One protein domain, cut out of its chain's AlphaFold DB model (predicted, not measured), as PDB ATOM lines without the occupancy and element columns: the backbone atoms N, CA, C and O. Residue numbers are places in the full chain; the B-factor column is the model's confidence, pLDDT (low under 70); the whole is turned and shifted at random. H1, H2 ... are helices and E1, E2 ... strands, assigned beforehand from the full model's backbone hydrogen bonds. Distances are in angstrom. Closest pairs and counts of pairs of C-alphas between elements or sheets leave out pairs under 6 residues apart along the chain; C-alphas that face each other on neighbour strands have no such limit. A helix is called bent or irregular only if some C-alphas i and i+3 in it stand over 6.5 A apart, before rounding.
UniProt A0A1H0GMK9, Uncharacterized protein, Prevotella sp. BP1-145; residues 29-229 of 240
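What this domain is: This is residues 29 to 229 of the 240 residues of an uncharacterized protein of Prevotella sp. BP1-145 (UniProt A0A1H0GMK9). A long, curled ribbon of sheet, mainly the antiparallel strands E2 and E3, packs lengthwise on an up-and-down bundle of three helices, H3, H4 and H5, with H5 on the side of the bundle away from the sheet. The short H6 crosses the sheet's other face, while H1 and H2 lie towards opposite ends of the long axis. The 201 printed residues have six named helices and four named strands, in the order E1 H1 E2 H2 E3 H3 H4 H5 H6 E4; the sheet runs E1 E3 E2 E4, antiparallel throughout, and the class is mixed. The whole is compact, with a radius of gyration of the C-alphas of 18.8 A, but elongated, spanning 56 by 32 by 27 A.

Where its parts are: E1, residues 32 to 34, begins at C-alpha 32 (239.934, 327.378, 378.518). H1 is residues 53 to 61, E2 residues 70 to 79, 29.8 A long, and H2 residues 83 to 86. E3, residues 92 to 100, is 24.2 A long and bends by 51 degrees at residue 97. H3, residues 111 to 146, is 52.5 A long and begins at C-alpha 111 (245.741, 315.443, 394.959). H4, residues 153 to 181, is 38.9 A long and irregular: C-alphas 156 and 159 are 7.6 A apart. H5 is residues 186 to 202, 24.3 A, and H6 residues 210 to 218. E4, residues 226 to 228, ends at C-alpha 228 (225.022, 337.692, 369.962).

How they stand to each other: In the strongly twisted sheet, N 73 and O 96 of E2 and E3 are 2.9 A apart, within hydrogen-bond range, as are N 33 and O 99 of E1 and E3, 2.9 A, and N 78 and O 227 of E2 and E4, 2.8 A. E1, H1 and E2 form a split strand-helix-strand unit, two strands running the same way with E3 between them, and its crossover is right-handed. There are three layers, helices on both faces: H3 and H4 on one, H6 on the other. H3 runs along the strands at a height of 9.5 A over the sheet; the closest C-alphas of H3 and E3 are Glu 125 and Ala 97, 5.0 A. H6 runs across the strands, at 77 degrees to E3 on the local plane. H3 and H4, a helical hairpin, touch at Gly 127 and Gly 165, their closest C-alphas, 4.2 A, with a shallow tilt of 29 degrees, opposite ways. H5 touches residues 116 to 126 of H3, closest at the C-alphas of Arg 193 and Ile 119, 6.5 A. H1 and H2 are not on the sheet, H2 only just, with 4 pairs of C-alphas within 10 A. Every O i to N i+4 pair is within hydrogen-bond range in H1, H3, H5 and H6, and 22 of 25 in H4; H2 is too short for such a pair.

The domain as a whole: The C-alphas of Val 108 and Gly 147, the two farthest apart, are 58.3 A apart. The printed part has no cut, and E1 to H1, 18 residues, is its one long link. The mean pLDDT of the printed part is 95.6, and no printed residue is under 70.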
ATOM      1  N   ASN A  29     239.924 324.762 374.370       93.19
ATOM      2  CA  ASN A  29     240.949 325.389 373.540       93.19
ATOM      3  C   ASN A  29     242.242 325.593 374.346       93.19
ATOM      4  O   ASN A  29     242.374 325.125 375.477       93.19
ATOM      5  N   GLU A  30     243.219 326.296 373.778       93.81
ATOM      6  CA  GLU A  30     244.508 326.550 374.437       93.81
ATOM      7  C   GLU A  30     244.375 327.252 375.796       93.81
ATOM      8  O   GLU A  30     245.207 327.051 376.672       93.81
ATOM      9  N   LYS A  31     243.325 328.054 375.994       94.12
ATOM     10  CA  LYS A  31     243.157 328.906 377.176       94.12
ATOM     11  C   LYS A  31     242.145 328.369 378.176       94.12
ATOM     12  O   LYS A  31     242.321 328.578 379.374       94.12
ATOM     13  N   HIS A  32     241.090 327.717 377.701       96.06
ATOM     14  CA  HIS A  32     239.934 327.378 378.518       96.06
ATOM     15  C   HIS A  32     239.441 325.962 378.260       96.06
ATOM     16  O   HIS A  32     239.516 325.457 377.141       96.06
ATOM     17  N   ILE A  33     238.875 325.372 379.305       97.69
ATOM     18  CA  ILE A  33     238.122 324.122 379.260       97.69
ATOM     19  C   ILE A  33     236.704 324.454 379.706       97.69
ATOM     20  O   ILE A  33     236.521 325.091 380.744       97.69
ATOM     21  N   ILE A  34     235.703 324.056 378.931       97.75
ATOM     22  CA  ILE A  34     234.305 324.179 379.339       97.75
ATOM     23  C   ILE A  34     233.876 322.878 380.003       97.75
ATOM     24  O   ILE A  34     234.228 321.793 379.540       97.75
ATOM     25  N   TRP A  35     233.123 322.993 381.093       98.31
ATOM     26  CA  TRP A  35     232.648 321.840 381.844       98.31
ATOM     27  C   TRP A  35     231.864 320.894 380.936       98.31
ATOM     28  O   TRP A  35     231.006 321.335 380.169       98.31
ATOM     29  N   GLN A  36     232.159 319.599 381.031       96.81
ATOM     30  CA  GLN A  36     231.454 318.525 380.336       96.81
ATOM     31  C   GLN A  36     231.301 317.318 381.270       96.81
ATOM     32  O   GLN A  36     232.163 317.103 382.130       96.81
ATOM     33  N   PRO A  37     230.253 316.491 381.092       94.44
ATOM     34  CA  PRO A  37     230.073 315.285 381.890       94.44
ATOM     35  C   PRO A  37     231.313 314.383 381.855       94.44
ATOM     36  O   PRO A  37     231.826 314.048 380.790       94.44
ATOM     37  N   GLY A  38     231.796 313.987 383.034       90.62
ATOM     38  CA  GLY A  38     232.917 313.052 383.175       90.62
ATOM     39  C   GLY A  38     234.314 313.636 382.935       90.62
ATOM     40  O   GLY A  38     235.292 312.940 383.207       90.62
ATOM     41  N   VAL A  39     234.446 314.893 382.496       94.12
ATOM     42  CA  VAL A  39     235.762 315.537 382.350       94.12
ATOM     43  C   VAL A  39     236.374 315.794 383.725       94.12
ATOM     44  O   VAL A  39     235.723 316.325 384.626       94.12
ATOM     45  N   LYS A  40     237.642 315.402 383.885       96.94
ATOM     46  CA  LYS A  40     238.415 315.573 385.118       96.94
ATOM     47  C   LYS A  40     239.555 316.556 384.905       96.94
ATOM     48  O   LYS A  40     240.288 316.451 383.922       96.94
ATOM     49  N   LEU A  41     239.723 317.476 385.851       97.62
ATOM     50  CA  LEU A  41     240.895 318.336 385.907       97.62
ATOM     51  C   LEU A  41     242.149 317.498 386.170       97.62
ATOM     52  O   LEU A  41     242.145 316.552 386.959       97.62
ATOM     53  N   THR A  42     243.240 317.878 385.517       97.44
ATOM     54  CA  THR A  42     244.569 317.294 385.712       97.44
ATOM     55  C   THR A  42     245.566 318.399 386.033       97.44
ATOM     56  O   THR A  42     245.325 319.568 385.730       97.44
ATOM     57  N   PHE A  43     246.707 318.049 386.627       97.19
ATOM     58  CA  PHE A  43     247.735 319.038 386.964       97.19
ATOM     59  C   PHE A  43     248.244 319.818 385.745       97.19
ATOM     60  O   PHE A  43     248.527 321.005 385.867       97.19
ATOM     61  N   ASP A  44     248.298 319.192 384.569       96.19
ATOM     62  CA  ASP A  44     248.815 319.820 383.344       96.19
ATOM     63  C   ASP A  44     247.870 320.899 382.779       96.19
ATOM     64  O   ASP A  44     248.250 321.697 381.919       96.19
ATOM     65  N   MET A  45     246.635 320.961 383.286       97.12
ATOM     66  CA  MET A  45     245.682 322.020 382.956       97.12
ATOM     67  C   MET A  45     245.962 323.319 383.730       97.12
ATOM     68  O   MET A  45     245.488 324.369 383.313       97.12
ATOM     69  N   PHE A  46     246.751 323.291 384.809       97.69
ATOM     70  CA  PHE A  46     247.170 324.480 385.563       97.69
ATOM     71  C   PHE A  46     248.454 325.045 384.949       97.69
ATOM     72  O   PHE A  46     249.561 324.635 385.290       97.69
ATOM     73  N   GLN A  47     248.302 325.967 384.001       97.12
ATOM     74  CA  GLN A  47     249.384 326.413 383.120       97.12
ATOM     75  C   GLN A  47     250.014 327.744 383.537       97.12
ATOM     76  O   GLN A  47     250.990 328.174 382.922       97.12
ATOM     77  N   ASN A  48     249.489 328.417 384.562       95.62
ATOM     78  CA  ASN A  48     250.101 329.641 385.064       95.62
ATOM     79  C   ASN A  48     251.345 329.324 385.913       95.62
ATOM     80  O   ASN A  48     251.241 328.899 387.061       95.62
ATOM     81  N   THR A  49     252.532 329.569 385.353       92.50
ATOM     82  CA  THR A  49     253.825 329.367 386.031       92.50
ATOM     83  C   THR A  49     254.292 330.579 386.840       92.50
ATOM     84  O   THR A  49     255.289 330.491 387.556       92.50
ATOM     85  N   HIS A  50     253.598 331.714 386.726       92.81
ATOM     86  CA  HIS A  50     253.964 332.979 387.366       92.81
ATOM     87  C   HIS A  50     252.738 333.617 388.039       92.81
ATOM     88  O   HIS A  50     252.290 334.689 387.620       92.81
ATOM     89  N   PRO A  51     252.167 332.969 389.075       91.75
ATOM     90  CA  PRO A  51     251.067 333.547 389.835       91.75
ATOM     91  C   PRO A  51     251.475 334.882 390.458       91.75
ATOM     92  O   PRO A  51     252.625 335.090 390.854       91.75
ATOM     93  N   ASN A  52     250.520 335.808 390.535       94.38
ATOM     94  CA  ASN A  52     250.773 337.120 391.114       94.38
ATOM     95  C   ASN A  52     250.871 337.029 392.654       94.38
ATOM     96  O   ASN A  52     250.418 336.066 393.274       94.38
ATOM     97  N   ALA A  53     251.445 338.056 393.287       94.88
ATOM     98  CA  ALA A  53     251.660 338.066 394.736       94.88
ATOM     99  C   ALA A  53     250.358 338.012 395.560       94.88
ATOM    100  O   ALA A  53     250.362 337.472 396.663       94.88
ATOM    101  N   HIS A  54     249.252 338.556 395.041       95.19
ATOM    102  CA  HIS A  54     247.956 338.493 395.716       95.19
ATOM    103  C   HIS A  54     247.443 337.052 395.780       95.19
ATOM    104  O   HIS A  54     247.079 336.588 396.857       95.19
ATOM    105  N   ASP A  55     247.487 336.327 394.665       94.31
ATOM    106  CA  ASP A  55     247.030 334.938 394.605       94.31
ATOM    107  C   ASP A  55     247.872 334.018 395.492       94.31
ATOM    108  O   ASP A  55     247.332 333.151 396.178       94.31
ATOM    109  N   LEU A  56     249.193 334.228 395.506       95.38
ATOM    110  CA  LEU A  56     250.102 333.504 396.393       95.38
ATOM    111  C   LEU A  56     249.748 333.742 397.867       95.38
ATOM    112  O   LEU A  56     249.662 332.787 398.635       95.38
ATOM    113  N   ALA A  57     249.461 334.991 398.247       95.44
ATOM    114  CA  ALA A  57     249.041 335.318 399.608       95.44
ATOM    115  C   ALA A  57     247.680 334.692 399.973       95.44
ATOM    116  O   ALA A  57     247.464 334.317 401.127       95.44
ATOM    117  N   VAL A  58     246.760 334.561 399.007       93.62
ATOM    118  CA  VAL A  58     245.473 333.874 399.209       93.62
ATOM    119  C   VAL A  58     245.695 332.395 399.505       93.62
ATOM    120  O   VAL A  58     245.216 331.919 400.533       93.62
ATOM    121  N   ILE A  59     246.440 331.673 398.661       94.31
ATOM    122  CA  ILE A  59     246.638 330.231 398.873       94.31
ATOM    123  C   ILE A  59     247.454 329.938 400.137       94.31
ATOM    124  O   ILE A  59     247.169 328.961 400.824       94.31
ATOM    125  N   GLU A  60     248.400 330.809 400.503       94.50
ATOM    126  CA  GLU A  60     249.157 330.691 401.752       94.50
ATOM    127  C   GLU A  60     248.235 330.833 402.968       94.50
ATOM    128  O   GLU A  60     248.240 329.979 403.857       94.50
ATOM    129  N   LYS A  61     247.382 331.867 402.975       94.12
ATOM    130  CA  LYS A  61     246.388 332.098 404.033       94.12
ATOM    131  C   LYS A  61     245.381 330.952 404.150       94.12
ATOM    132  O   LYS A  61     244.903 330.668 405.245       94.12
ATOM    133  N   GLU A  62     245.019 330.338 403.030       92.69
ATOM    134  CA  GLU A  62     244.063 329.229 402.973       92.69
ATOM    135  C   GLU A  62     244.712 327.852 403.179       92.69
ATOM    136  O   GLU A  62     243.998 326.853 403.180       92.69
ATOM    137  N   HIS A  63     246.037 327.784 403.367       91.00
ATOM    138  CA  HIS A  63     246.802 326.533 403.459       91.00
ATOM    139  C   HIS A  63     246.570 325.591 402.260       91.00
ATOM    140  O   HIS A  63     246.408 324.372 402.399       91.00
ATOM    141  N   ARG A  64     246.548 326.177 401.062       93.12
ATOM    142  CA  ARG A  64     246.339 325.499 399.781       93.12
ATOM    143  C   ARG A  64     247.579 325.567 398.902       93.12
ATOM    144  O   ARG A  64     248.410 326.462 399.027       93.12
ATOM    145  N   HIS A  65     247.657 324.638 397.957       94.50
ATOM    146  CA  HIS A  65     248.745 324.548 396.985       94.50
ATOM    147  C   HIS A  65     248.320 324.864 395.550       94.50
ATOM    148  O   HIS A  65     249.156 324.850 394.646       94.50
ATOM    149  N   SER A  66     247.041 325.139 395.310       95.00
ATOM    150  CA  SER A  66     246.546 325.523 393.991       95.00
ATOM    151  C   SER A  66     245.430 326.550 394.091       95.00
ATOM    152  O   SER A  66     244.729 326.635 395.102       95.00
ATOM    153  N   LEU A  67     245.245 327.294 393.005       95.38
ATOM    154  CA  LEU A  67     244.092 328.161 392.820       95.38
ATOM    155  C   LEU A  67     243.515 327.926 391.419       95.38
ATOM    156  O   LEU A  67     244.159 328.288 390.427       95.38
ATOM    157  N   PRO A  68     242.321 327.317 391.304       96.94
ATOM    158  CA  PRO A  68     241.625 327.242 390.033       96.94
ATOM    159  C   PRO A  68     240.950 328.580 389.729       96.94
ATOM    160  O   PRO A  68     240.216 329.135 390.545       96.94
ATOM    161  N   TYR A  69     241.159 329.070 388.517       97.50
ATOM    162  CA  TYR A  69     240.450 330.213 387.968       97.50
ATOM    163  C   TYR A  69     239.240 329.726 387.182       97.50
ATOM    164  O   TYR A  69     239.362 329.165 386.090       97.50
ATOM    165  N   LEU A  70     238.067 329.950 387.766       97.75
ATOM    166  CA  LEU A  70     236.785 329.504 387.240       97.75
ATOM    167  C   LEU A  70     235.939 330.699 386.791       97.75
ATOM    168  O   LEU A  70     235.965 331.759 387.415       97.75
ATOM    169  N   GLY A  71     235.170 330.526 385.719       96.31
ATOM    170  CA  GLY A  71     234.321 331.563 385.141       96.31
ATOM    171  C   GLY A  71     232.883 331.099 384.937       96.31
ATOM    172  O   GLY A  71     232.642 330.107 384.252       96.31
ATOM    173  N   PHE A  72     231.927 331.852 385.488       97.94
ATOM    174  CA  PHE A  72     230.510 331.735 385.137       97.94
ATOM    175  C   PHE A  72     230.280 332.481 383.822       97.94
ATOM    176  O   PHE A  72     230.126 333.706 383.798       97.94
ATOM    177  N   TRP A  73     230.327 331.773 382.702       97.12
ATOM    178  CA  TRP A  73     230.182 332.401 381.394       97.12
ATOM    179  C   TRP A  73     228.731 332.399 380.954       97.12
ATOM    180  O   TRP A  73     227.978 331.467 381.234       97.12
ATOM    181  N   LYS A  74     228.331 333.473 380.275       96.06
ATOM    182  CA  LYS A  74     226.957 333.675 379.828       96.06
ATOM    183  C   LYS A  74     226.914 334.407 378.494       96.06
ATOM    184  O   LYS A  74     227.600 335.409 378.317       96.06
ATOM    185  N   VAL A  75     226.105 333.907 377.566       95.69
ATOM    186  CA  VAL A  75     225.877 334.490 376.236       95.69
ATOM    187  C   VAL A  75     224.386 334.430 375.925       95.69
ATOM    188  O   VAL A  75     223.735 333.421 376.176       95.69
ATOM    189  N   LEU A  76     223.852 335.500 375.342       96.25
ATOM    190  CA  LEU A  76     222.492 335.537 374.812       96.25
ATOM    191  C   LEU A  76     222.553 335.762 373.304       96.25
ATOM    192  O   LEU A  76     223.046 336.796 372.849       96.25
ATOM    193  N   ASP A  77     222.000 334.831 372.538       96.06
ATOM    194  CA  ASP A  77     221.803 334.976 371.103       96.06
ATOM    195  C   ASP A  77     220.337 335.332 370.806       96.06
ATOM    196  O   ASP A  77     219.395 334.666 371.238       96.06
ATOM    197  N   VAL A  78     220.142 336.405 370.040       94.81
ATOM    198  CA  VAL A  78     218.836 336.976 369.679       94.81
ATOM    199  C   VAL A  78     218.640 336.969 368.161       94.81
ATOM    200  O   VAL A  78     219.624 336.952 367.410       94.81
ATOM    201  N   PRO A  79     217.398 337.046 367.653       95.00
ATOM    202  CA  PRO A  79     217.147 337.171 366.224       95.00
ATOM    203  C   PRO A  79     217.951 338.302 365.572       95.00
ATOM    204  O   PRO A  79     217.999 339.440 366.053       95.00
ATOM    205  N   LYS A  80     218.547 338.028 364.402       94.12
ATOM    206  CA  LYS A  80     219.324 339.037 363.653       94.12
ATOM    207  C   LYS A  80     218.523 340.309 363.357       94.12
ATOM    208  O   LYS A  80     219.084 341.411 363.386       94.12
ATOM    209  N   LYS A  81     217.221 340.150 363.097       91.75
ATOM    210  CA  LYS A  81     216.249 341.214 362.806       91.75
ATOM    211  C   LYS A  81     215.124 341.182 363.841       91.75
ATOM    212  O   LYS A  81     214.639 340.102 364.161       91.75
ATOM    213  N   LYS A  82     214.624 342.354 364.263       86.25
ATOM    214  CA  LYS A  82     213.498 342.457 365.220       86.25
ATOM    215  C   LYS A  82     212.231 341.727 364.750       86.25
ATOM    216  O   LYS A  82     211.476 341.201 365.557       86.25
ATOM    217  N   SER A  83     212.003 341.663 363.438       89.12
ATOM    218  CA  SER A  83     210.889 340.905 362.858       89.12
ATOM    219  C   SER A  83     210.996 339.393 363.073       89.12
ATOM    220  O   SER A  83     210.000 338.706 362.891       89.12
ATOM    221  N   GLY A  84     212.162 338.872 363.471       89.88
ATOM    222  CA  GLY A  84     212.346 337.465 363.814       89.88
ATOM    223  C   GLY A  84     211.490 337.029 365.001       89.88
ATOM    224  O   GLY A  84     210.825 336.005 364.896       89.88
ATOM    225  N   TRP A  85     211.394 337.850 366.053       88.44
ATOM    226  CA  TRP A  85     210.498 337.591 367.190       88.44
ATOM    227  C   TRP A  85     209.034 337.475 366.750       88.44
ATOM    228  O   TRP A  85     208.345 336.524 367.099       88.44
ATOM    229  N   ARG A  86     208.580 338.372 365.861       86.44
ATOM    230  CA  ARG A  86     207.222 338.314 365.280       86.44
ATOM    231  C   ARG A  86     206.976 337.068 364.422       86.44
ATOM    232  O   ARG A  86     205.830 336.716 364.189       86.44
ATOM    233  N   LYS A  87     208.040 336.436 363.923       88.75
ATOM    234  CA  LYS A  87     207.997 335.183 363.155       88.75
ATOM    235  C   LYS A  87     208.202 333.945 364.038       88.75
ATOM    236  O   LYS A  87     208.393 332.862 363.499       88.75
ATOM    237  N   GLY A  88     208.211 334.103 365.364       87.62
ATOM    238  CA  GLY A  88     208.376 332.997 366.307       87.62
ATOM    239  C   GLY A  88     209.816 332.505 366.475       87.62
ATOM    240  O   GLY A  88     210.021 331.441 367.049       87.62
ATOM    241  N   ILE A  89     210.826 333.242 365.990       91.31
ATOM    242  CA  ILE A  89     212.229 332.879 366.238       91.31
ATOM    243  C   ILE A  89     212.545 333.156 367.710       91.31
ATOM    244  O   ILE A  89     212.540 334.316 368.133       91.31
ATOM    245  N   LYS A  90     212.828 332.088 368.459       91.38
ATOM    246  CA  LYS A  90     213.189 332.132 369.878       91.38
ATOM    247  C   LYS A  90     214.646 332.544 370.075       91.38
ATOM    248  O   LYS A  90     215.511 332.238 369.255       91.38
ATOM    249  N   GLU A  91     214.912 333.221 371.181       94.00
ATOM    250  CA  GLU A  91     216.270 333.487 371.651       94.00
ATOM    251  C   GLU A  91     216.912 332.235 372.232       94.00
ATOM    252  O   GLU A  91     216.223 331.273 372.576       94.00
ATOM    253  N   GLN A  92     218.234 332.249 372.348       95.56
ATOM    254  CA  GLN A  92     218.998 331.177 372.970       95.56
ATOM    255  C   GLN A  92     219.902 331.768 374.046       95.56
ATOM    256  O   GLN A  92     220.767 332.599 373.761       95.56
ATOM    257  N   ALA A  93     219.666 331.360 375.289       96.44
ATOM    258  CA  ALA A  93     220.507 331.700 376.422       96.44
ATOM    259  C   ALA A  93     221.466 330.547 376.701       96.44
ATOM    260  O   ALA A  93     221.048 329.400 376.846       96.44
ATOM    261  N   TYR A  94     222.741 330.881 376.817       97.12
ATOM    262  CA  TYR A  94     223.808 329.955 377.138       97.12
ATOM    263  C   TYR A  94     224.448 330.387 378.446       97.12
ATOM    264  O   TYR A  94     224.765 331.561 378.642       97.12
ATOM    265  N   PHE A  95     224.677 329.412 379.310       98.06
ATOM    266  CA  PHE A  95     225.499 329.527 380.506       98.06
ATOM    267  C   PHE A  95     226.538 328.411 380.443       98.06
ATOM    268  O   PHE A  95     226.273 327.416 379.775       98.06
ATOM    269  N   CYS A  96     227.703 328.543 381.064       97.31
ATOM    270  CA  CYS A  96     228.598 327.405 381.288       97.31
ATOM    271  C   CYS A  96     229.635 327.705 382.369       97.31
ATOM    272  O   CYS A  96     229.987 328.865 382.607       97.31
ATOM    273  N   ALA A  97     230.166 326.646 382.973       98.38
ATOM    274  CA  ALA A  97     231.310 326.723 383.867       98.38
ATOM    275  C   ALA A  97     232.607 326.568 383.061       98.38
ATOM    276  O   ALA A  97     232.865 325.517 382.475       98.38
ATOM    277  N   ALA A  98     233.439 327.604 383.037       98.06
ATOM    278  CA  ALA A  98     234.724 327.588 382.346       98.06
ATOM    279  C   ALA A  98     235.883 327.499 383.344       98.06
ATOM    280  O   ALA A  98     235.881 328.187 384.361       98.06
ATOM    281  N   PHE A  99     236.888 326.693 383.026       98.50
ATOM    282  CA  PHE A  99     238.172 326.644 383.716       98.50
ATOM    283  C   PHE A  99     239.233 327.336 382.855       98.50
ATOM    284  O   PHE A  99     239.380 327.015 381.673       98.50
ATOM    285  N   SER A 100     239.969 328.287 383.427       97.88
ATOM    286  CA  SER A 100     241.028 329.038 382.745       97.88
ATOM    287  C   SER A 100     242.393 328.422 383.020       97.88
ATOM    288  O   SER A 100     242.927 328.543 384.124       97.88
ATOM    289  N   LYS A 101     242.992 327.784 382.014       97.56
ATOM    290  CA  LYS A 101     244.268 327.074 382.168       97.56
ATOM    291  C   LYS A 101     245.419 328.012 382.506       97.56
ATOM    292  O   LYS A 101     246.180 327.763 383.429       97.56
ATOM    293  N   PHE A 102     245.519 329.113 381.766       94.50
ATOM    294  CA  PHE A 102     246.636 330.056 381.844       94.50
ATOM    295  C   PHE A 102     246.551 331.017 383.037       94.50
ATOM    296  O   PHE A 102     247.494 331.767 383.270       94.50
ATOM    297  N   GLN A 103     245.427 331.040 383.760       95.06
ATOM    298  CA  GLN A 103     245.291 331.793 385.010       95.06
ATOM    299  C   GLN A 103     245.410 330.871 386.224       95.06
ATOM    300  O   GLN A 103     246.005 331.262 387.227       95.06
ATOM    301  N   SER A 104     244.912 329.635 386.114       97.56
ATOM    302  CA  SER A 104     245.021 328.620 387.162       97.56
ATOM    303  C   SER A 104     246.460 328.163 387.359       97.56
ATOM    304  O   SER A 104     247.159 327.855 386.392       97.56
ATOM    305  N   PHE A 105     246.892 328.067 388.615       97.19
ATOM    306  CA  PHE A 105     248.238 327.616 388.970       97.19
ATOM    307  C   PHE A 105     248.230 326.584 390.092       97.19
ATOM    308  O   PHE A 105     247.296 326.496 390.895       97.19
ATOM    309  N   ILE A 106     249.330 325.841 390.156       95.31
ATOM    310  CA  ILE A 106     249.651 324.918 391.234       95.31
ATOM    311  C   ILE A 106     251.110 325.121 391.647       95.31
ATOM    312  O   ILE A 106     252.000 325.124 390.799       95.31
ATOM    313  N   VAL A 107     251.357 325.314 392.943       94.69
ATOM    314  CA  VAL A 107     252.717 325.461 393.495       94.69
ATOM    315  C   VAL A 107     253.291 324.123 393.958       94.69
ATOM    316  O   VAL A 107     254.492 323.895 393.843       94.69
ATOM    317  N   VAL A 108     252.435 323.213 394.432       94.00
ATOM    318  CA  VAL A 108     252.798 321.850 394.844       94.00
ATOM    319  C   VAL A 108     251.742 320.883 394.320       94.00
ATOM    320  O   VAL A 108     250.549 321.112 394.509       94.00
ATOM    321  N   ARG A 109     252.171 319.800 393.655       94.56
ATOM    322  CA  ARG A 109     251.270 318.751 393.147       94.56
ATOM    323  C   ARG A 109     250.636 317.991 394.309       94.56
ATOM    324  O   ARG A 109     251.245 317.086 394.871       94.56
ATOM    325  N   ASP A 110     249.409 318.366 394.631       94.25
ATOM    326  CA  ASP A 110     248.631 317.836 395.741       94.25
ATOM    327  C   ASP A 110     247.271 317.348 395.226       94.25
ATOM    328  O   ASP A 110     246.501 318.106 394.630       94.25
ATOM    329  N   SER A 111     246.985 316.059 395.422       94.81
ATOM    330  CA  SER A 111     245.741 315.443 394.959       94.81
ATOM    331  C   SER A 111     244.511 315.997 395.672       94.81
ATOM    332  O   SER A 111     243.451 316.065 395.055       94.81
ATOM    333  N   PHE A 112     244.643 316.424 396.933       96.75
ATOM    334  CA  PHE A 112     243.541 317.044 397.669       96.75
ATOM    335  C   PHE A 112     243.128 318.359 397.007       96.75
ATOM    336  O   PHE A 112     241.952 318.589 396.749       96.75
ATOM    337  N   ASP A 113     244.103 319.204 396.674       96.56
ATOM    338  CA  ASP A 113     243.845 320.492 396.031       96.56
ATOM    339  C   ASP A 113     243.290 320.338 394.605       96.56
ATOM    340  O   ASP A 113     242.449 321.137 394.186       96.56
ATOM    341  N   LEU A 114     243.693 319.286 393.881       97.62
ATOM    342  CA  LEU A 114     243.105 318.945 392.582       97.62
ATOM    343  C   LEU A 114     241.634 318.515 392.715       97.62
ATOM    344  O   LEU A 114     240.793 318.941 391.923       97.62
ATOM    345  N   GLU A 115     241.308 317.703 393.722       98.00
ATOM    346  CA  GLU A 115     239.931 317.280 393.999       98.00
ATOM    347  C   GLU A 115     239.056 318.453 394.454       98.00
ATOM    348  O   GLU A 115     237.930 318.607 393.972       98.00
ATOM    349  N   VAL A 116     239.594 319.336 395.301       98.12
ATOM    350  CA  VAL A 116     238.951 320.606 395.657       98.12
ATOM    351  C   VAL A 116     238.641 321.399 394.394       98.12
ATOM    352  O   VAL A 116     237.490 321.778 394.198       98.12
ATOM    353  N   ALA A 117     239.615 321.603 393.504       98.25
ATOM    354  CA  ALA A 117     239.401 322.350 392.267       98.25
ATOM    355  C   ALA A 117     238.311 321.733 391.376       98.25
ATOM    356  O   ALA A 117     237.489 322.465 390.820       98.25
ATOM    357  N   GLN A 118     238.260 320.401 391.284       98.62
ATOM    358  CA  GLN A 118     237.197 319.704 390.561       98.62
ATOM    359  C   GLN A 118     235.820 319.980 391.178       98.62
ATOM    360  O   GLN A 118     234.887 320.313 390.453       98.62
ATOM    361  N   ILE A 119     235.684 319.880 392.505       98.62
ATOM    362  CA  ILE A 119     234.415 320.160 393.196       98.62
ATOM    363  C   ILE A 119     234.005 321.624 393.001       98.62
ATOM    364  O   ILE A 119     232.839 321.890 392.725       98.62
ATOM    365  N   GLN A 120     234.943 322.575 393.066       98.62
ATOM    366  CA  GLN A 120     234.653 323.992 392.802       98.62
ATOM    367  C   GLN A 120     234.083 324.202 391.389       98.62
ATOM    368  O   GLN A 120     233.109 324.936 391.212       98.62
ATOM    369  N   TRP A 121     234.662 323.538 390.384       98.75
ATOM    370  CA  TRP A 121     234.198 323.626 388.998       98.75
ATOM    371  C   TRP A 121     232.833 322.960 388.787       98.75
ATOM    372  O   TRP A 121     231.980 323.502 388.087       98.75
ATOM    373  N   ASP A 122     232.588 321.838 389.457       98.81
ATOM    374  CA  ASP A 122     231.307 321.135 389.413       98.81
ATOM    375  C   ASP A 122     230.184 321.912 390.127       98.81
ATOM    376  O   ASP A 122     229.064 321.988 389.621       98.81
ATOM    377  N   ILE A 123     230.472 322.563 391.262       98.75
ATOM    378  CA  ILE A 123     229.526 323.475 391.932       98.75
ATOM    379  C   ILE A 123     229.193 324.661 391.017       98.75
ATOM    380  O   ILE A 123     228.047 325.115 390.970       98.75
ATOM    381  N   LEU A 124     230.171 325.162 390.258       98.75
ATOM    382  CA  LEU A 124     229.927 326.213 389.273       98.75
ATOM    383  C   LEU A 124     228.996 325.741 388.152       98.75
ATOM    384  O   LEU A 124     228.080 326.477 387.777       98.75
ATOM    385  N   GLU A 125     229.171 324.512 387.659       98.81
ATOM    386  CA  GLU A 125     228.235 323.912 386.707       98.81
ATOM    387  C   GLU A 125     226.823 323.856 387.301       98.81
ATOM    388  O   GLU A 125     225.891 324.297 386.631       98.81
ATOM    389  N   LEU A 126     226.641 323.426 388.557       98.75
ATOM    390  CA  LEU A 126     225.324 323.444 389.216       98.75
ATOM    391  C   LEU A 126     224.681 324.839 389.203       98.75
ATOM    392  O   LEU A 126     223.491 324.965 388.901       98.75
ATOM    393  N   GLY A 127     225.465 325.894 389.448       98.69
ATOM    394  CA  GLY A 127     225.013 327.281 389.303       98.69
ATOM    395  C   GLY A 127     224.504 327.589 387.891       98.69
ATOM    396  O   GLY A 127     223.426 328.158 387.722       98.69
ATOM    397  N   THR A 128     225.236 327.170 386.859       98.69
ATOM    398  CA  THR A 128     224.849 327.415 385.456       98.69
ATOM    399  C   THR A 128     223.609 326.619 385.046       98.69
ATOM    400  O   THR A 128     222.734 327.147 384.353       98.69
ATOM    401  N   ARG A 129     223.466 325.382 385.538       98.69
ATOM    402  CA  ARG A 129     222.262 324.561 385.351       98.69
ATOM    403  C   ARG A 129     221.054 325.200 386.003       98.69
ATOM    404  O   ARG A 129     219.987 325.220 385.400       98.69
ATOM    405  N   TYR A 130     221.222 325.779 387.188       98.75
ATOM    406  CA  TYR A 130     220.148 326.493 387.864       98.75
ATOM    407  C   TYR A 130     219.647 327.694 387.050       98.75
ATOM    408  O   TYR A 130     218.437 327.887 386.925       98.75
ATOM    409  N   SER A 131     220.540 328.442 386.390       98.69
ATOM    410  CA  SER A 131     220.129 329.490 385.442       98.69
ATOM    411  C   SER A 131     219.302 328.939 384.276       98.69
ATOM    412  O   SER A 131     218.284 329.534 383.918       98.69
ATOM    413  N   ARG A 132     219.690 327.790 383.705       98.56
ATOM    414  CA  ARG A 132     218.909 327.127 382.643       98.56
ATOM    415  C   ARG A 132     217.542 326.662 383.147       98.56
ATOM    416  O   ARG A 132     216.554 326.893 382.462       98.56
ATOM    417  N   ILE A 133     217.473 326.078 384.346       98.50
ATOM    418  CA  ILE A 133     216.223 325.632 384.988       98.50
ATOM    419  C   ILE A 133     215.248 326.800 385.161       98.50
ATOM    420  O   ILE A 133     214.069 326.663 384.842       98.50
ATOM    421  N   ILE A 134     215.727 327.956 385.631       98.25
ATOM    422  CA  ILE A 134     214.887 329.153 385.795       98.25
ATOM    423  C   ILE A 134     214.282 329.575 384.454       98.25
ATOM    424  O   ILE A 134     213.078 329.815 384.378       98.25
ATOM    425  N   LEU A 135     215.094 329.660 383.397       97.38
ATOM    426  CA  LEU A 135     214.600 330.071 382.082       97.38
ATOM    427  C   LEU A 135     213.657 329.036 381.459       97.38
ATOM    428  O   LEU A 135     212.629 329.432 380.918       97.38
ATOM    429  N   ASP A 136     213.968 327.740 381.562       97.12
ATOM    430  CA  ASP A 136     213.110 326.646 381.075       97.12
ATOM    431  C   ASP A 136     211.745 326.670 381.769       97.12
ATOM    432  O   ASP A 136     210.711 326.593 381.108       97.12
ATOM    433  N   SER A 137     211.737 326.861 383.092       96.94
ATOM    434  CA  SER A 137     210.517 326.969 383.894       96.94
ATOM    435  C   SER A 137     209.673 328.176 383.478       96.94
ATOM    436  O   SER A 137     208.512 328.014 383.111       96.94
ATOM    437  N   LEU A 138     210.268 329.376 383.429       95.56
ATOM    438  CA  LEU A 138     209.554 330.592 383.026       95.56
ATOM    439  C   LEU A 138     208.987 330.486 381.604       95.56
ATOM    440  O   LEU A 138     207.845 330.877 381.362       95.56
ATOM    441  N   GLN A 139     209.775 329.953 380.669       94.44
ATOM    442  CA  GLN A 139     209.356 329.766 379.285       94.44
ATOM    443  C   GLN A 139     208.207 328.755 379.190       94.44
ATOM    444  O   GLN A 139     207.198 329.045 378.554       94.44
ATOM    445  N   THR A 140     208.330 327.601 379.848       95.50
ATOM    446  CA  THR A 140     207.313 326.539 379.824       95.50
ATOM    447  C   THR A 140     205.998 327.009 380.441       95.50
ATOM    448  O   THR A 140     204.934 326.778 379.867       95.50
ATOM    449  N   THR A 141     206.050 327.716 381.573       96.38
ATOM    450  CA  THR A 141     204.858 328.292 382.212       96.38
ATOM    451  C   THR A 141     204.177 329.309 381.302       96.38
ATOM    452  O   THR A 141     202.976 329.204 381.065       96.38
ATOM    453  N   ALA A 142     204.931 330.247 380.726       94.81
ATOM    454  CA  ALA A 142     204.360 331.267 379.850       94.81
ATOM    455  C   ALA A 142     203.731 330.665 378.577       94.81
ATOM    456  O   ALA A 142     202.685 331.124 378.117       94.81
ATOM    457  N   GLU A 143     204.336 329.623 378.005       94.69
ATOM    458  CA  GLU A 143     203.782 328.921 376.841       94.69
ATOM    459  C   GLU A 143     202.498 328.157 377.175       94.69
ATOM    460  O   GLU A 143     201.551 328.174 376.385       94.69
ATOM    461  N   ALA A 144     202.426 327.547 378.362       95.62
ATOM    462  CA  ALA A 144     201.215 326.885 378.840       95.62
ATOM    463  C   ALA A 144     200.062 327.879 379.067       95.62
ATOM    464  O   ALA A 144     198.928 327.595 378.688       95.62
ATOM    465  N   GLU A 145     200.344 329.055 379.635       95.75
ATOM    466  CA  GLU A 145     199.341 330.097 379.899       95.75
ATOM    467  C   GLU A 145     198.827 330.773 378.622       95.75
ATOM    468  O   GLU A 145     197.646 331.108 378.519       95.75
ATOM    469  N   THR A 146     199.703 330.979 377.638       92.81
ATOM    470  CA  THR A 146     199.351 331.666 376.384       92.81
ATOM    471  C   THR A 146     198.832 330.728 375.295       92.81
ATOM    472  O   THR A 146     198.303 331.200 374.287       92.81
ATOM    473  N   GLY A 147     198.965 329.409 375.474       91.25
ATOM    474  CA  GLY A 147     198.551 328.407 374.490       91.25
ATOM    475  C   GLY A 147     199.421 328.388 373.227       91.25
ATOM    476  O   GLY A 147     198.971 327.921 372.179       91.25
ATOM    477  N   GLY A 148     200.649 328.908 373.293       87.25
ATOM    478  CA  GLY A 148     201.546 328.974 372.145       87.25
ATOM    479  C   GLY A 148     202.958 329.466 372.480       87.25
ATOM    480  O   GLY A 148     203.250 329.791 373.627       87.25
ATOM    481  N   PRO A 149     203.863 329.516 371.486       86.19
ATOM    482  CA  PRO A 149     205.246 329.934 371.698       86.19
ATOM    483  C   PRO A 149     205.359 331.385 372.180       86.19
ATOM    484  O   PRO A 149     204.869 332.307 371.524       86.19
ATOM    485  N   VAL A 150     206.100 331.601 373.267       90.38
ATOM    486  CA  VAL A 150     206.422 332.936 373.791       90.38
ATOM    487  C   VAL A 150     207.822 333.333 373.328       90.38
ATOM    488  O   VAL A 150     208.760 332.544 373.382       90.38
ATOM    489  N   THR A 151     207.988 334.563 372.853       91.12
ATOM    490  CA  THR A 151     209.298 335.101 372.445       91.12
ATOM    491  C   THR A 151     209.596 336.372 373.237       91.12
ATOM    492  O   THR A 151     208.667 337.009 373.733       91.12
ATOM    493  N   GLY A 152     210.863 336.753 373.412       89.19
ATOM    494  CA  GLY A 152     211.226 337.931 374.217       89.19
ATOM    495  C   GLY A 152     211.514 337.618 375.686       89.19
ATOM    496  O   GLY A 152     212.344 338.285 376.302       89.19
ATOM    497  N   LEU A 153     210.865 336.594 376.252       91.94
ATOM    498  CA  LEU A 153     210.944 336.267 377.679       91.94
ATOM    499  C   LEU A 153     212.374 335.936 378.115       91.94
ATOM    500  O   LEU A 153     212.874 336.507 379.085       91.94
ATOM    501  N   VAL A 154     213.057 335.064 377.368       93.31
ATOM    502  CA  VAL A 154     214.447 334.679 377.648       93.31
ATOM    503  C   VAL A 154     215.355 335.908 377.686       93.31
ATOM    504  O   VAL A 154     216.178 336.028 378.588       93.31
ATOM    505  N   SER A 155     215.168 336.860 376.765       91.88
ATOM    506  CA  SER A 155     215.955 338.097 376.741       91.88
ATOM    507  C   SER A 155     215.742 338.965 377.982       91.88
ATOM    508  O   SER A 155     216.697 339.560 378.476       91.88
ATOM    509  N   ILE A 156     214.505 339.039 378.484       91.56
ATOM    510  CA  ILE A 156     214.139 339.847 379.657       91.56
ATOM    511  C   ILE A 156     214.734 339.250 380.937       91.56
ATOM    512  O   ILE A 156     215.272 339.977 381.771       91.56
ATOM    513  N   TYR A 157     214.658 337.928 381.096       95.12
ATOM    514  CA  TYR A 157     215.053 337.250 382.334       95.12
ATOM    515  C   TYR A 157     216.489 336.725 382.336       95.12
ATOM    516  O   TYR A 157     216.943 336.234 383.370       95.12
ATOM    517  N   PHE A 158     217.226 336.850 381.228       95.75
ATOM    518  CA  PHE A 158     218.578 336.309 381.074       95.75
ATOM    519  C   PHE A 158     219.512 336.671 382.235       95.75
ATOM    520  O   PHE A 158     220.118 335.790 382.846       95.75
ATOM    521  N   PHE A 159     219.608 337.961 382.575       93.88
ATOM    522  CA  PHE A 159     220.476 338.393 383.669       93.88
ATOM    523  C   PHE A 159     219.970 337.946 385.029       93.88
ATOM    524  O   PHE A 159     220.775 337.510 385.840       93.88
ATOM    525  N   THR A 160     218.662 338.006 385.272       95.81
ATOM    526  CA  THR A 160     218.074 337.534 386.530       95.81
ATOM    527  C   THR A 160     218.394 336.060 386.761       95.81
ATOM    528  O   THR A 160     218.853 335.695 387.841       95.81
ATOM    529  N   ALA A 161     218.218 335.218 385.740       97.69
ATOM    530  CA  ALA A 161     218.553 333.801 385.810       97.69
ATOM    531  C   ALA A 161     220.057 333.578 386.034       97.69
ATOM    532  O   ALA A 161     220.431 332.768 386.882       97.69
ATOM    533  N   GLY A 162     220.915 334.324 385.330       97.50
ATOM    534  CA  GLY A 162     222.367 334.291 385.529       97.50
ATOM    535  C   GLY A 162     222.773 334.659 386.959       97.50
ATOM    536  O   GLY A 162     223.469 333.892 387.614       97.50
ATOM    537  N   THR A 163     222.268 335.778 387.482       97.38
ATOM    538  CA  THR A 163     222.529 336.236 388.857       97.38
ATOM    539  C   THR A 163     222.073 335.207 389.887       97.38
ATOM    540  O   THR A 163     222.790 334.938 390.842       97.38
ATOM    541  N   LYS A 164     220.909 334.579 389.692       98.19
ATOM    542  CA  LYS A 164     220.419 333.524 390.595       98.19
ATOM    543  C   LYS A 164     221.299 332.270 390.567       98.19
ATOM    544  O   LYS A 164     221.490 331.645 391.607       98.19
ATOM    545  N   GLY A 165     221.856 331.922 389.408       98.50
ATOM    546  CA  GLY A 165     222.855 330.857 389.281       98.50
ATOM    547  C   GLY A 165     224.163 331.188 389.999       98.50
ATOM    548  O   GLY A 165     224.684 330.359 390.745       98.50
ATOM    549  N   GLU A 166     224.659 332.417 389.838       98.25
ATOM    550  CA  GLU A 166     225.846 332.924 390.541       98.25
ATOM    551  C   GLU A 166     225.629 332.967 392.067       98.25
ATOM    552  O   GLU A 166     226.513 332.576 392.826       98.25
ATOM    553  N   GLU A 167     224.449 333.385 392.538       98.25
ATOM    554  CA  GLU A 167     224.070 333.353 393.959       98.25
ATOM    555  C   GLU A 167     224.098 331.925 394.525       98.25
ATOM    556  O   GLU A 167     224.653 331.711 395.606       98.25
ATOM    557  N   LEU A 168     223.550 330.948 393.791       98.06
ATOM    558  CA  LEU A 168     223.576 329.539 394.190       98.06
ATOM    559  C   LEU A 168     225.014 329.017 394.287       98.06
ATOM    560  O   LEU A 168     225.390 328.451 395.315       98.06
ATOM    561  N   TYR A 169     225.828 329.264 393.256       98.06
ATOM    562  CA  TYR A 169     227.252 328.924 393.252       98.06
ATOM    563  C   TYR A 169     227.972 329.532 394.463       98.06
ATOM    564  O   TYR A 169     228.598 328.809 395.234       98.06
ATOM    565  N   ASN A 170     227.832 330.840 394.690       97.75
ATOM    566  CA  ASN A 170     228.498 331.539 395.790       97.75
ATOM    567  C   ASN A 170     228.072 331.007 397.167       97.75
ATOM    568  O   ASN A 170     228.898 330.923 398.078       97.75
ATOM    569  N   GLY A 171     226.798 330.629 397.319       97.38
ATOM    570  CA  GLY A 171     226.275 329.999 398.529       97.38
ATOM    571  C   GLY A 171     226.978 328.677 398.843       97.38
ATOM    572  O   GLY A 171     227.554 328.540 399.924       97.38
ATOM    573  N   PHE A 172     226.989 327.746 397.885       97.44
ATOM    574  CA  PHE A 172     227.644 326.441 398.040       97.44
ATOM    575  C   PHE A 172     229.159 326.555 398.186       97.44
ATOM    576  O   PHE A 172     229.754 325.885 399.024       97.44
ATOM    577  N   MET A 173     229.795 327.432 397.413       97.44
ATOM    578  CA  MET A 173     231.238 327.641 397.493       97.44
ATOM    579  C   MET A 173     231.674 328.134 398.861       97.44
ATOM    580  O   MET A 173     232.680 327.670 399.391       97.44
ATOM    581  N   LYS A 174     230.918 329.056 399.460       97.19
ATOM    582  CA  LYS A 174     231.237 329.583 400.787       97.19
ATOM    583  C   LYS A 174     231.223 328.485 401.851       97.19
ATOM    584  O   LYS A 174     232.119 328.460 402.694       97.19
ATOM    585  N   THR A 175     230.218 327.609 401.842       97.75
ATOM    586  CA  THR A 175     230.133 326.509 402.816       97.75
ATOM    587  C   THR A 175     231.189 325.449 402.528       97.75
ATOM    588  O   THR A 175     231.926 325.079 403.439       97.75
ATOM    589  N   PHE A 176     231.363 325.067 401.261       98.25
ATOM    590  CA  PHE A 176     232.379 324.111 400.824       98.25
ATOM    591  C   PHE A 176     233.797 324.531 401.232       98.25
ATOM    592  O   PHE A 176     234.536 323.750 401.834       98.25
ATOM    593  N   LEU A 177     234.171 325.786 400.964       96.31
ATOM    594  CA  LEU A 177     235.485 326.309 401.336       96.31
ATOM    595  C   LEU A 177     235.692 326.284 402.852       96.31
ATOM    596  O   LEU A 177     236.750 325.872 403.322       96.31
ATOM    597  N   LYS A 178     234.676 326.701 403.613       97.31
ATOM    598  CA  LYS A 178     234.739 326.789 405.074       97.31
ATOM    599  C   LYS A 178     234.810 325.421 405.754       97.31
ATOM    600  O   LYS A 178     235.457 325.311 406.789       97.31
ATOM    601  N   GLU A 179     234.106 324.420 405.237       97.94
ATOM    602  CA  GLU A 179     233.913 323.133 405.918       97.94
ATOM    603  C   GLU A 179     234.860 322.039 405.425       97.94
ATOM    604  O   GLU A 179     235.248 321.179 406.214       97.94
ATOM    605  N   ALA A 180     235.239 322.075 404.144       97.62
ATOM    606  CA  ALA A 180     236.053 321.044 403.508       97.62
ATOM    607  C   ALA A 180     237.419 321.577 403.064       97.62
ATOM    608  O   ALA A 180     238.443 321.098 403.550       97.62
ATOM    609  N   ALA A 181     237.449 322.570 402.166       96.62
ATOM    610  CA  ALA A 181     238.681 322.926 401.458       96.62
ATOM    611  C   ALA A 181     239.740 323.580 402.361       96.62
ATOM    612  O   ALA A 181     240.850 323.064 402.459       96.62
ATOM    613  N   ILE A 182     239.403 324.680 403.046       96.00
ATOM    614  CA  ILE A 182     240.354 325.438 403.884       96.00
ATOM    615  C   ILE A 182     240.796 324.624 405.113       96.00
ATOM    616  O   ILE A 182     241.992 324.571 405.386       96.00
ATOM    617  N   PRO A 183     239.900 323.928 405.849       96.69
ATOM    618  CA  PRO A 183     240.322 323.061 406.953       96.69
ATOM    619  C   PRO A 183     241.022 321.773 406.502       96.69
ATOM    620  O   PRO A 183     241.450 320.995 407.352       96.69
ATOM    621  N   ARG A 184     241.075 321.509 405.190       96.12
ATOM    622  CA  ARG A 184     241.567 320.265 404.591       96.12
ATOM    623  C   ARG A 184     240.878 319.007 405.138       96.12
ATOM    624  O   ARG A 184     241.508 317.985 405.407       96.12
ATOM    625  N   ASN A 185     239.562 319.083 405.330       97.69
ATOM    626  CA  ASN A 185     238.765 317.997 405.890       97.69
ATOM    627  C   ASN A 185     238.357 316.994 404.797       97.69
ATOM    628  O   ASN A 185     237.436 317.245 404.020       97.69
ATOM    629  N   HIS A 186     239.029 315.842 404.768       97.12
ATOM    630  CA  HIS A 186     238.784 314.769 403.798       97.12
ATOM    631  C   HIS A 186     237.387 314.140 403.899       97.12
ATOM    632  O   HIS A 186     236.804 313.798 402.875       97.12
ATOM    633  N   GLU A 187     236.832 314.000 405.104       98.06
ATOM    634  CA  GLU A 187     235.486 313.443 405.286       98.06
ATOM    635  C   GLU A 187     234.443 314.374 404.660       98.06
ATOM    636  O   GLU A 187     233.623 313.947 403.848       98.06
ATOM    637  N   LYS A 188     234.551 315.678 404.943       98.25
ATOM    638  CA  LYS A 188     233.679 316.685 404.328       98.25
ATOM    639  C   LYS A 188     233.888 316.784 402.825       98.25
ATOM    640  O   LYS A 188     232.911 316.939 402.102       98.25
ATOM    641  N   LEU A 189     235.120 316.650 402.335       98.12
ATOM    642  CA  LEU A 189     235.389 316.617 400.898       98.12
ATOM    643  C   LEU A 189     234.598 315.494 400.205       98.12
ATOM    644  O   LEU A 189     233.933 315.754 399.204       98.12
ATOM    645  N   LEU A 190     234.599 314.285 400.777       98.31
ATOM    646  CA  LEU A 190     233.848 313.137 400.258       98.31
ATOM    647  C   LEU A 190     232.328 313.348 400.327       98.31
ATOM    648  O   LEU A 190     231.620 313.005 399.378       98.31
ATOM    649  N   GLU A 191     231.820 313.939 401.414       98.38
ATOM    650  CA  GLU A 191     230.403 314.310 401.524       98.38
ATOM    651  C   GLU A 191     229.993 315.287 400.414       98.38
ATOM    652  O   GLU A 191     229.002 315.054 399.719       98.38
ATOM    653  N   TYR A 192     230.777 316.351 400.204       98.44
ATOM    654  CA  TYR A 192     230.523 317.328 399.144       98.44
ATOM    655  C   TYR A 192     230.643 316.701 397.758       98.44
ATOM    656  O   TYR A 192     229.811 316.984 396.901       98.44
ATOM    657  N   ARG A 193     231.626 315.823 397.527       98.38
ATOM    658  CA  ARG A 193     231.769 315.108 396.254       98.38
ATOM    659  C   ARG A 193     230.506 314.318 395.923       98.38
ATOM    660  O   ARG A 193     229.947 314.499 394.844       98.38
ATOM    661  N   LYS A 194     230.029 313.510 396.874       98.56
ATOM    662  CA  LYS A 194     228.803 312.716 396.724       98.56
ATOM    663  C   LYS A 194     227.585 313.605 396.478       98.56
ATOM    664  O   LYS A 194     226.836 313.363 395.539       98.56
ATOM    665  N   PHE A 195     227.415 314.648 397.288       98.25
ATOM    666  CA  PHE A 195     226.306 315.589 397.143       98.25
ATOM    667  C   PHE A 195     226.301 316.265 395.764       98.25
ATOM    668  O   PHE A 195     225.268 316.323 395.100       98.25
ATOM    669  N   VAL A 196     227.453 316.757 395.304       98.44
ATOM    670  CA  VAL A 196     227.566 317.423 394.002       98.44
ATOM    671  C   VAL A 196     227.317 316.437 392.861       98.44
ATOM    672  O   VAL A 196     226.620 316.796 391.916       98.44
ATOM    673  N   ASP A 197     227.807 315.198 392.954       98.50
ATOM    674  CA  ASP A 197     227.529 314.154 391.956       98.50
ATOM    675  C   ASP A 197     226.031 313.835 391.863       98.50
ATOM    676  O   ASP A 197     225.484 313.792 390.761       98.50
ATOM    677  N   GLU A 198     225.342 313.696 392.998       98.50
ATOM    678  CA  GLU A 198     223.887 313.492 393.040       98.50
ATOM    679  C   GLU A 198     223.131 314.666 392.402       98.50
ATOM    680  O   GLU A 198     222.227 314.467 391.590       98.50
ATOM    681  N   MET A 199     223.524 315.904 392.708       98.38
ATOM    682  CA  MET A 199     222.904 317.096 392.123       98.38
ATOM    683  C   MET A 199     223.178 317.217 390.617       98.38
ATOM    684  O   MET A 199     222.300 317.639 389.856       98.38
ATOM    685  N   LEU A 200     224.376 316.844 390.157       98.44
ATOM    686  CA  LEU A 200     224.717 316.804 388.734       98.44
ATOM    687  C   LEU A 200     223.933 315.707 388.001       98.44
ATOM    688  O   LEU A 200     223.551 315.905 386.849       98.44
ATOM    689  N   ASP A 201     223.647 314.578 388.635       98.31
ATOM    690  CA  ASP A 201     222.805 313.540 388.039       98.31
ATOM    691  C   ASP A 201     221.343 314.006 387.920       98.31
ATOM    692  O   ASP A 201     220.766 314.026 386.826       98.31
ATOM    693  N   GLN A 202     220.779 314.531 389.014       98.31
ATOM    694  CA  GLN A 202     219.400 315.038 389.073       98.31
ATOM    695  C   GLN A 202     219.128 316.174 388.079       98.31
ATOM    696  O   GLN A 202     218.007 316.341 387.598       98.31
ATOM    697  N   THR A 203     220.150 316.969 387.760       98.19
ATOM    698  CA  THR A 203     220.044 318.107 386.836       98.19
ATOM    699  C   THR A 203     220.622 317.818 385.450       98.19
ATOM    700  O   THR A 203     220.844 318.750 384.676       98.19
ATOM    701  N   SER A 204     220.867 316.550 385.105       97.81
ATOM    702  CA  SER A 204     221.524 316.125 383.856       97.81
ATOM    703  C   SER A 204     220.863 316.649 382.576       97.81
ATOM    704  O   SER A 204     221.577 317.027 381.647       97.81
ATOM    705  N   LYS A 205     219.524 316.790 382.541       97.50
ATOM    706  CA  LYS A 205     218.777 317.436 381.433       97.50
ATOM    707  C   LYS A 205     219.323 318.832 381.092       97.50
ATOM    708  O   LYS A 205     219.232 319.269 379.949       97.50
ATOM    709  N   PHE A 206     219.865 319.535 382.083       98.31
ATOM    710  CA  PHE A 206     220.350 320.906 381.965       98.31
ATOM    711  C   PHE A 206     221.874 320.997 381.876       98.31
ATOM    712  O   PHE A 206     222.400 322.100 381.996       98.31
ATOM    713  N   ALA A 207     222.589 319.884 381.697       97.94
ATOM    714  CA  ALA A 207     224.042 319.881 381.560       97.94
ATOM    715  C   ALA A 207     224.521 320.755 380.392       97.94
ATOM    716  O   ALA A 207     223.878 320.799 379.343       97.94
ATOM    717  N   THR A 208     225.676 321.411 380.560       97.06
ATOM    718  CA  THR A 208     226.351 322.110 379.456       97.06
ATOM    719  C   THR A 208     226.601 321.150 378.291       97.06
ATOM    720  O   THR A 208     227.369 320.196 378.422       97.06
ATOM    721  N   ARG A 209     225.983 321.410 377.135       95.81
ATOM    722  CA  ARG A 209     226.152 320.580 375.928       95.81
ATOM    723  C   ARG A 209     227.413 320.969 375.160       95.81
ATOM    724  O   ARG A 209     227.829 322.127 375.192       95.81
ATOM    725  N   SER A 210     227.990 320.037 374.404       95.38
ATOM    726  CA  SER A 210     229.220 320.284 373.635       95.38
ATOM    727  C   SER A 210     229.073 321.421 372.615       95.38
ATOM    728  O   SER A 210     229.979 322.233 372.450       95.38
ATOM    729  N   GLU A 211     227.911 321.541 371.971       94.75
ATOM    730  CA  GLU A 211     227.581 322.649 371.059       94.75
ATOM    731  C   GLU A 211     227.558 324.021 371.758       94.75
ATOM    732  O   GLU A 211     227.980 325.030 371.188       94.75
ATOM    733  N   GLU A 212     227.117 324.063 373.018       95.12
ATOM    734  CA  GLU A 212     227.099 325.274 373.841       95.12
ATOM    735  C   GLU A 212     228.518 325.643 374.271       95.12
ATOM    736  O   GLU A 212     228.903 326.807 374.192       95.12
ATOM    737  N   ALA A 213     229.336 324.654 374.645       95.50
ATOM    738  CA  ALA A 213     230.756 324.864 374.900       95.50
ATOM    739  C   ALA A 213     231.465 325.457 373.671       95.50
ATOM    740  O   ALA A 213     232.150 326.477 373.772       95.50
ATOM    741  N   TRP A 214     231.223 324.892 372.485       95.25
ATOM    742  CA  TRP A 214     231.767 325.420 371.235       95.25
ATOM    743  C   TRP A 214     231.317 326.857 370.954       95.25
ATOM    744  O   TRP A 214     232.118 327.664 370.474       95.25
ATOM    745  N   ARG A 215     230.071 327.227 371.282       94.25
ATOM    746  CA  ARG A 215     229.577 328.610 371.139       94.25
ATOM    747  C   ARG A 215     230.422 329.610 371.929       94.25
ATOM    748  O   ARG A 215     230.690 330.701 371.420       94.25
ATOM    749  N   PHE A 216     230.836 329.254 373.143       93.62
ATOM    750  CA  PHE A 216     231.701 330.101 373.968       93.62
ATOM    751  C   PHE A 216     233.134 330.168 373.437       93.62
ATOM    752  O   PHE A 216     233.745 331.233 373.452       93.62
ATOM    753  N   LEU A 217     233.669 329.053 372.936       92.25
ATOM    754  CA  LEU A 217     235.055 328.985 372.465       92.25
ATOM    755  C   LEU A 217     235.259 329.601 371.074       92.25
ATOM    756  O   LEU A 217     236.337 330.113 370.785       92.25
ATOM    757  N   SER A 218     234.240 329.549 370.215       90.38
ATOM    758  CA  SER A 218     234.288 330.065 368.839       90.38
ATOM    759  C   SER A 218     233.770 331.496 368.686       90.38
ATOM    760  O   SER A 218     233.987 332.109 367.641       90.38
ATOM    761  N   ASP A 219     233.045 331.991 369.691       87.88
ATOM    762  CA  ASP A 219     232.263 333.231 369.671       87.88
ATOM    763  C   ASP A 219     231.283 333.363 368.479       87.88
ATOM    764  O   ASP A 219     230.943 334.456 368.016       87.88
ATOM    765  N   LYS A 220     230.810 332.232 367.940       90.25
ATOM    766  CA  LYS A 220     229.891 332.195 366.792       90.25
ATOM    767  C   LYS A 220     228.539 331.608 367.185       90.25
ATOM    768  O   LYS A 220     228.524 330.495 367.697       90.25
ATOM    769  N   PRO A 221     227.408 332.284 366.889       92.62
ATOM    770  CA  PRO A 221     226.076 331.730 367.120       92.62
ATOM    771  C   PRO A 221     225.918 330.337 366.516       92.62
ATOM    772  O   PRO A 221     226.286 330.129 365.359       92.62
ATOM    773  N   ILE A 222     225.319 329.418 367.278       92.31
ATOM    774  CA  ILE A 222     225.027 328.056 366.801       92.31
ATOM    775  C   ILE A 222     224.009 328.125 365.656       92.31
ATOM    776  O   ILE A 222     224.170 327.491 364.617       92.31
ATOM    777  N   GLN A 223     222.970 328.948 365.819       92.56
ATOM    778  CA  GLN A 223     221.927 329.113 364.812       92.56
ATOM    779  C   GLN A 223     222.209 330.314 363.902       92.56
ATOM    780  O   GLN A 223     222.386 331.450 364.347       92.56
ATOM    781  N   SER A 224     222.175 330.083 362.588       92.25
ATOM    782  CA  SER A 224     222.540 331.079 361.569       92.25
ATOM    783  C   SER A 224     221.584 332.278 361.476       92.25
ATOM    784  O   SER A 224     221.959 333.333 360.955       92.25
ATOM    785  N   ASN A 225     220.355 332.158 361.974       93.06
ATOM    786  CA  ASN A 225     219.355 333.229 362.054       93.06
ATOM    787  C   ASN A 225     219.493 334.098 363.324       93.06
ATOM    788  O   ASN A 225     218.823 335.136 363.421       93.06
ATOM    789  N   LEU A 226     220.384 333.727 364.249       95.06
ATOM    790  CA  LEU A 226     220.658 334.449 365.487       95.06
ATOM    791  C   LEU A 226     221.983 335.222 365.431       95.06
ATOM    792  O   LEU A 226     222.820 335.044 364.542       95.06
ATOM    793  N   LYS A 227     222.148 336.149 366.369       94.25
ATOM    794  CA  LYS A 227     223.382 336.894 366.629       94.25
ATOM    795  C   LYS A 227     223.530 337.120 368.126       94.25
ATOM    796  O   LYS A 227     222.520 337.275 368.809       94.25
ATOM    797  N   MET A 228     224.763 337.273 368.590       92.50
ATOM    798  CA  MET A 228     225.022 337.692 369.962       92.50
ATOM    799  C   MET A 228     224.360 339.039 370.263       92.50
ATOM    800  O   MET A 228     224.474 339.999 369.486       92.50
ATOM    801  N   ALA A 229     223.661 339.117 371.391       90.00
ATOM    802  CA  ALA A 229     223.153 340.365 371.930       90.00
ATOM    803  C   ALA A 229     224.331 341.257 372.348       90.00
ATOM    804  O   ALA A 229     225.163 340.857 373.154       90.00
TER     805      ALA A 229